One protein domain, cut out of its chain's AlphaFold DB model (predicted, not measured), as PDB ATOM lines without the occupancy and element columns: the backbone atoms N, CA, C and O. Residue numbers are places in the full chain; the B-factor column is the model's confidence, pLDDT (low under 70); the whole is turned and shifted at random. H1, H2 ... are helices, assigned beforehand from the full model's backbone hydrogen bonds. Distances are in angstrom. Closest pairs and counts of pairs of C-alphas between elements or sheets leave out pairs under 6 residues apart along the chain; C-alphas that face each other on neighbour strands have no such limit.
ATOM      1  N   GLU A  46     -15.840  29.940  28.150       97.56
ATOM      2  CA  GLU A  46     -15.781  29.235  26.866       97.56
ATOM      3  C   GLU A  46     -14.606  29.715  26.004       97.56
ATOM      4  O   GLU A  46     -13.855  28.900  25.472       97.56
ATOM      5  N   VAL A  47     -14.401  31.035  25.908       96.38
ATOM      6  CA  VAL A  47     -13.268  31.603  25.168       96.38
ATOM      7  C   VAL A  47     -11.950  31.233  25.842       96.38
ATOM      8  O   VAL A  47     -11.012  30.859  25.142       96.38
ATOM      9  N   LEU A  48     -11.869  31.290  27.175       95.75
ATOM     10  CA  LEU A  48     -10.671  30.871  27.904       95.75
ATOM     11  C   LEU A  48     -10.330  29.409  27.606       95.75
ATOM     12  O   LEU A  48      -9.206  29.118  27.199       95.75
ATOM     13  N   LYS A  49     -11.309  28.509  27.763       97.44
ATOM     14  CA  LYS A  49     -11.134  27.078  27.511       97.44
ATOM     15  C   LYS A  49     -10.677  26.827  26.079       97.44
ATOM     16  O   LYS A  49      -9.654  26.180  25.891       97.44
ATOM     17  N   ARG A  50     -11.384  27.384  25.092       96.19
ATOM     18  CA  ARG A  50     -11.025  27.232  23.678       96.19
ATOM     19  C   ARG A  50      -9.598  27.702  23.412       96.19
ATOM     20  O   ARG A  50      -8.847  26.991  22.765       96.19
ATOM     21  N   THR A  51      -9.209  28.861  23.943       94.88
ATOM     22  CA  THR A  51      -7.872  29.406  23.668       94.88
ATOM     23  C   THR A  51      -6.761  28.574  24.320       94.88
ATOM     24  O   THR A  51      -5.666  28.479  23.771       94.88
ATOM     25  N   ILE A  52      -7.020  27.959  25.482       95.88
ATOM     26  CA  ILE A  52      -6.091  26.998  26.098       95.88
ATOM     27  C   ILE A  52      -6.007  25.729  25.251       95.88
ATOM     28  O   ILE A  52      -4.903  25.291  24.943       95.88
ATOM     29  N   ASP A  53      -7.151  25.159  24.867       97.00
ATOM     30  CA  ASP A  53      -7.206  23.929  24.076       97.00
ATOM     31  C   ASP A  53      -6.487  24.110  22.724       97.00
ATOM     32  O   ASP A  53      -5.693  23.256  22.338       97.00
ATOM     33  N   GLU A  54      -6.696  25.243  22.045       95.31
ATOM     34  CA  GLU A  54      -5.998  25.618  20.805       95.31
ATOM     35  C   GLU A  54      -4.485  25.747  21.025       95.31
ATOM     36  O   GLU A  54      -3.707  25.127  20.308       95.31
ATOM     37  N   ALA A  55      -4.049  26.474  22.060       94.62
ATOM     38  CA  ALA A  55      -2.622  26.635  22.345       94.62
ATOM     39  C   ALA A  55      -1.928  25.304  22.688       94.62
ATOM     40  O   ALA A  55      -0.769  25.097  22.329       94.62
ATOM     41  N   VAL A  56      -2.626  24.401  23.383       96.38
ATOM     42  CA  VAL A  56      -2.132  23.048  23.666       96.38
ATOM     43  C   VAL A  56      -2.064  22.226  22.382       96.38
ATOM     44  O   VAL A  56      -1.050  21.573  22.149       96.38
ATOM     45  N   ALA A  57      -3.102  22.266  21.545       96.25
ATOM     46  CA  ALA A  57      -3.123  21.549  20.276       96.25
ATOM     47  C   ALA A  57      -1.983  22.000  19.351       96.25
ATOM     48  O   ALA A  57      -1.282  21.149  18.814       96.25
ATOM     49  N   ASP A  58      -1.746  23.309  19.238       94.94
ATOM     50  CA  ASP A  58      -0.653  23.871  18.439       94.94
ATOM     51  C   ASP A  58       0.718  23.392  18.943       94.94
ATOM     52  O   ASP A  58       1.552  22.939  18.158       94.94
ATOM     53  N   ALA A  59       0.942  23.428  20.261       94.56
ATOM     54  CA  ALA A  59       2.200  22.985  20.861       94.56
ATOM     55  C   ALA A  59       2.438  21.475  20.690       94.56
ATOM     56  O   ALA A  59       3.564  21.039  20.445       94.56
ATOM     57  N   LEU A  60       1.381  20.667  20.821       96.88
ATOM     58  CA  LEU A  60       1.458  19.226  20.589       96.88
ATOM     59  C   LEU A  60       1.700  18.915  19.113       96.88
ATOM     60  O   LEU A  60       2.527  18.063  18.813       96.88
ATOM     61  N   TYR A  61       1.041  19.631  18.203       96.06
ATOM     62  CA  TYR A  61       1.243  19.473  16.768       96.06
ATOM     63  C   TYR A  61       2.697  19.746  16.367       96.06
ATOM     64  O   TYR A  61       3.298  18.939  15.660       96.06
ATOM     65  N   GLU A  62       3.288  20.842  16.854       95.00
ATOM     66  CA  GLU A  62       4.691  21.168  16.580       95.00
ATOM     67  C   GLU A  62       5.635  20.061  17.069       95.00
ATOM     68  O   GLU A  62       6.503  19.609  16.319       95.00
ATOM     69  N   ARG A  63       5.423  19.565  18.296       96.25
ATOM     70  CA  ARG A  63       6.182  18.430  18.837       96.25
ATOM     71  C   ARG A  63       6.027  17.184  17.964       96.25
ATOM     72  O   ARG A  63       7.029  16.573  17.605       96.25
ATOM     73  N   ASP A  64       4.796  16.811  17.625       97.19
ATOM     74  CA  ASP A  64       4.500  15.584  16.882       97.19
ATOM     75  C   ASP A  64       5.109  15.622  15.473       97.19
ATOM     76  O   ASP A  64       5.625  14.614  14.991       97.19
ATOM     77  N   CYS A  65       5.123  16.789  14.821       97.00
ATOM     78  CA  CYS A  65       5.808  16.978  13.544       97.00
ATOM     79  C   CYS A  65       7.323  16.761  13.654       97.00
ATOM     80  O   CYS A  65       7.902  16.086  12.800       97.00
ATOM     81  N   LEU A  66       7.961  17.310  14.691       96.62
ATOM     82  CA  LEU A  66       9.396  17.136  14.924       96.62
ATOM     83  C   LEU A  66       9.737  15.673  15.245       96.62
ATOM     84  O   LEU A  66      10.656  15.111  14.652       96.62
ATOM     85  N   GLU A  67       8.950  15.021  16.102       97.50
ATOM     86  CA  GLU A  67       9.135  13.603  16.429       97.50
ATOM     87  C   GLU A  67       8.929  12.689  15.213       97.50
ATOM     88  O   GLU A  67       9.675  11.718  15.032       97.50
ATOM     89  N   ALA A  68       7.941  12.987  14.364       97.25
ATOM     90  CA  ALA A  68       7.705  12.247  13.128       97.25
ATOM     91  C   ALA A  68       8.877  12.396  12.150       97.25
ATOM     92  O   ALA A  68       9.273  11.411  11.523       97.25
ATOM     93  N   PHE A  69       9.456  13.596  12.048       97.12
ATOM     94  CA  PHE A  69      10.634  13.847  11.224       97.12
ATOM     95  C   PHE A  69      11.854  13.064  11.725       97.12
ATOM     96  O   PHE A  69      12.437  12.290  10.966       97.12
ATOM     97  N   ASP A  70      12.188  13.184  13.012       97.31
ATOM     98  CA  ASP A  70      13.332  12.488  13.614       97.31
ATOM     99  C   ASP A  70      13.186  10.965  13.521       97.31
ATOM    100  O   ASP A  70      14.147  10.238  13.241       97.31
ATOM    101  N   THR A  71      11.963  10.471  13.726       97.06
ATOM    102  CA  THR A  71      11.642   9.057  13.544       97.06
ATOM    103  C   THR A  71      11.842   8.651  12.091       97.06
ATOM    104  O   THR A  71      12.558   7.685  11.846       97.06
ATOM    105  N   GLY A  72      11.294   9.395  11.128       96.12
ATOM    106  CA  GLY A  72      11.462   9.113   9.702       96.12
ATOM    107  C   GLY A  72      12.932   9.046   9.278       96.12
ATOM    108  O   GLY A  72      13.346   8.070   8.657       96.12
ATOM    109  N   GLU A  73      13.741  10.023   9.690       97.31
ATOM    110  CA  GLU A  73      15.187  10.053   9.434       97.31
ATOM    111  C   GLU A  73      15.906   8.820   9.998       97.31
ATOM    112  O   GLU A  73      16.785   8.239   9.354       97.31
ATOM    113  N   ARG A  74      15.536   8.391  11.210       97.50
ATOM    114  CA  ARG A  74      16.085   7.176  11.819       97.50
ATOM    115  C   ARG A  74      15.671   5.921  11.055       97.50
ATOM    116  O   ARG A  74      16.532   5.092  10.770       97.50
ATOM    117  N   GLU A  75      14.393   5.779  10.713       97.00
ATOM    118  CA  GLU A  75      13.889   4.614   9.978       97.00
ATOM    119  C   GLU A  75      14.556   4.491   8.601       97.00
ATOM    120  O   GLU A  75      14.955   3.393   8.215       97.00
ATOM    121  N   ILE A  76      14.771   5.610   7.898       95.56
ATOM    122  CA  ILE A  76      15.505   5.635   6.626       95.56
ATOM    123  C   ILE A  76      16.958   5.195   6.830       95.56
ATOM    124  O   ILE A  76      17.436   4.294   6.141       95.56
ATOM    125  N   ARG A  77      17.664   5.782   7.807       95.88
ATOM    126  CA  ARG A  77      19.066   5.440   8.103       95.88
ATOM    127  C   ARG A  77      19.248   3.964   8.453       95.88
ATOM    128  O   ARG A  77      20.269   3.372   8.116       95.88
ATOM    129  N   GLU A  78      18.272   3.385   9.138       96.75
ATOM    130  CA  GLU A  78      18.292   1.991   9.579       96.75
ATOM    131  C   GLU A  78      17.693   1.029   8.534       96.75
ATOM    132  O   GLU A  78      17.565  -0.166   8.800       96.75
ATOM    133  N   GLY A  79      17.353   1.525   7.336       94.75
ATOM    134  CA  GLY A  79      16.831   0.726   6.224       94.75
ATOM    135  C   GLY A  79      15.418   0.186   6.454       94.75
ATOM    136  O   GLY A  79      14.975  -0.722   5.754       94.75
ATOM    137  N   ARG A  80      14.695   0.730   7.436       93.88
ATOM    138  CA  ARG A  80      13.305   0.388   7.766       93.88
ATOM    139  C   ARG A  80      12.314   1.290   7.034       93.88
ATOM    140  O   ARG A  80      11.314   1.736   7.587       93.88
ATOM    141  N   CYS A  81      12.581   1.542   5.761       93.19
ATOM    142  CA  CYS A  81      11.706   2.289   4.871       93.19
ATOM    143  C   CYS A  81      11.409   1.478   3.606       93.19
ATOM    144  O   CYS A  81      12.143   0.563   3.238       93.19
ATOM    145  N   VAL A  82      10.310   1.818   2.934       94.25
ATOM    146  CA  VAL A  82       9.971   1.266   1.619       94.25
ATOM    147  C   VAL A  82      10.253   2.313   0.552       94.25
ATOM    148  O   VAL A  82       9.821   3.458   0.669       94.25
ATOM    149  N   GLU A  83      10.968   1.920  -0.498       93.50
ATOM    150  CA  GLU A  83      11.300   2.799  -1.619       93.50
ATOM    151  C   GLU A  83      10.440   2.457  -2.840       93.50
ATOM    152  O   GLU A  83      10.415   1.319  -3.314       93.50
ATOM    153  N   GLY A  84       9.732   3.459  -3.366       95.62
ATOM    154  CA  GLY A  84       8.901   3.330  -4.563       95.62
ATOM    155  C   GLY A  84       7.452   2.894  -4.305       95.62
ATOM    156  O   GLY A  84       7.117   2.222  -3.329       95.62
ATOM    157  N   ILE A  85       6.573   3.288  -5.231       95.44
ATOM    158  CA  ILE A  85       5.113   3.124  -5.113       95.44
ATOM    159  C   ILE A  85       4.705   1.645  -5.070       95.44
ATOM    160  O   ILE A  85       3.864   1.266  -4.258       95.44
ATOM    161  N   ASP A  86       5.333   0.790  -5.880       97.06
ATOM    162  CA  ASP A  86       4.994  -0.637  -5.921       97.06
ATOM    163  C   ASP A  86       5.342  -1.358  -4.611       97.06
ATOM    164  O   ASP A  86       4.629  -2.266  -4.178       97.06
ATOM    165  N   ALA A  87       6.452  -0.971  -3.972       94.62
ATOM    166  CA  ALA A  87       6.849  -1.514  -2.678       94.62
ATOM    167  C   ALA A  87       5.891  -1.056  -1.572       94.62
ATOM    168  O   ALA A  87       5.492  -1.869  -0.736       94.62
ATOM    169  N   LEU A  88       5.465   0.210  -1.619       95.25
ATOM    170  CA  LEU A  88       4.477   0.761  -0.699       95.25
ATOM    171  C   LEU A  88       3.118   0.050  -0.809       95.25
ATOM    172  O   LEU A  88       2.573  -0.358   0.215       95.25
ATOM    173  N   ASP A  89       2.586  -0.154  -2.022       96.69
ATOM    174  CA  ASP A  89       1.295  -0.839  -2.214       96.69
ATOM    175  C   ASP A  89       1.328  -2.267  -1.645       96.69
ATOM    176  O   ASP A  89       0.421  -2.675  -0.912       96.69
ATOM    177  N   ARG A  90       2.416  -3.012  -1.892       96.06
ATOM    178  CA  ARG A  90       2.606  -4.350  -1.303       96.06
ATOM    179  C   ARG A  90       2.619  -4.310   0.224       96.06
ATOM    180  O   ARG A  90       1.938  -5.123   0.848       96.06
ATOM    181  N   ALA A  91       3.352  -3.368   0.818       93.31
ATOM    182  CA  ALA A  91       3.464  -3.247   2.269       93.31
ATOM    183  C   ALA A  91       2.114  -2.907   2.925       93.31
ATOM    184  O   ALA A  91       1.714  -3.551   3.895       93.31
ATOM    185  N   VAL A  92       1.360  -1.960   2.356       94.50
ATOM    186  CA  VAL A  92       0.038  -1.560   2.870       94.50
ATOM    187  C   VAL A  92      -0.965  -2.710   2.796       94.50
ATOM    188  O   VAL A  92      -1.722  -2.934   3.744       94.50
ATOM    189  N   ARG A  93      -0.987  -3.458   1.687       95.56
ATOM    190  CA  ARG A  93      -1.870  -4.626   1.545       95.56
ATOM    191  C   ARG A  93      -1.541  -5.710   2.566       95.56
ATOM    192  O   ARG A  93      -2.465  -6.233   3.183       95.56
ATOM    193  N   ALA A  94      -0.257  -6.001   2.774       93.12
ATOM    194  CA  ALA A  94       0.186  -6.965   3.778       93.12
ATOM    195  C   ALA A  94      -0.229  -6.539   5.196       93.12
ATOM    196  O   ALA A  94      -0.790  -7.342   5.936       93.12
ATOM    197  N   GLN A  95      -0.052  -5.262   5.546       91.81
ATOM    198  CA  GLN A  95      -0.446  -4.742   6.856       91.81
ATOM    199  C   GLN A  95      -1.956  -4.867   7.101       91.81
ATOM    200  O   GLN A  95      -2.386  -5.286   8.171       91.81
ATOM    201  N   ARG A  96      -2.784  -4.543   6.100       92.00
ATOM    202  CA  ARG A  96      -4.251  -4.644   6.212       92.00
ATOM    203  C   ARG A  96      -4.735  -6.078   6.431       92.00
ATOM    204  O   ARG A  96      -5.744  -6.264   7.095       92.00
ATOM    205  N   GLN A  97      -4.024  -7.066   5.893       89.56
ATOM    206  CA  GLN A  97      -4.331  -8.484   6.098       89.56
ATOM    207  C   GLN A  97      -3.946  -8.988   7.494       89.56
ATOM    208  O   GLN A  97      -4.505  -9.978   7.940       89.56
ATOM    209  N   GLN A  98      -3.003  -8.329   8.173       78.38
ATOM    210  CA  GLN A  98      -2.567  -8.699   9.526       78.38
ATOM    211  C   GLN A  98      -3.446  -8.112  10.637       78.38
ATOM    212  O   GLN A  98      -3.422  -8.607  11.760       78.38
ATOM    213  N   VAL A  99      -4.176  -7.033  10.343       73.06
ATOM    214  CA  VAL A  99      -5.022  -6.311  11.311       73.06
ATOM    215  C   VAL A  99      -6.502  -6.737  11.219       73.06
ATOM    216  O   VAL A  99      -7.304  -6.333  12.056       73.06
ATOM    217  N   ALA A 100      -6.862  -7.548  10.219       55.69
ATOM    218  CA  ALA A 100      -8.198  -8.118  10.018       55.69
ATOM    219  C   ALA A 100      -8.320  -9.510  10.654       55.69
ATOM    220  O   ALA A 100      -9.417  -9.808  11.177       55.69
TER     221      ALA A 100
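Overview. This is residues 46 to 100 of the 100 residues of an uncharacterized protein of Collinsella sp. An7 (UniProt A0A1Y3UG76). One long, gently arched helix, H1, makes the longest axis, and a shorter helix, H2, is turned off sharply beyond its last residue, an open L joined by a short link with no contact between the helices. The printed part has 55 residues with two named helices, H1 then H2, and no named strand; the class is all helix. It is extended, with a radius of gyration of the C-alphas of 17.7 A, and only just elongated, spanning 48 by 30 by 17 A.

Along the chain. H1, residues 46 to 77, runs 46.2 A from C-alpha 46 at (-15.781, 29.235, 26.866) to C-alpha 77 at (19.066, 5.440, 8.103). H2, residues 85 to 98, measures 20.3 A and ends with C-alpha 98 at (-2.567, -8.699, 9.526).

Arrangement. H1 and H2 are apart, with no C-alpha of the one within 8 A of the other. Residues 46 to 71, which belong to H1, stand free. In H1 and H2 every O i to N i+4 pair is within hydrogen-bond range.

Size, cuts and confidence. The C-alphas farthest apart, those of Glu 46 and Asp 86, are 49.0 A apart. The printed part has no cut, and its link is short, 7 residues. Mean pLDDT of the printed part is 94.1; residue 100, the chain's last, is under 70.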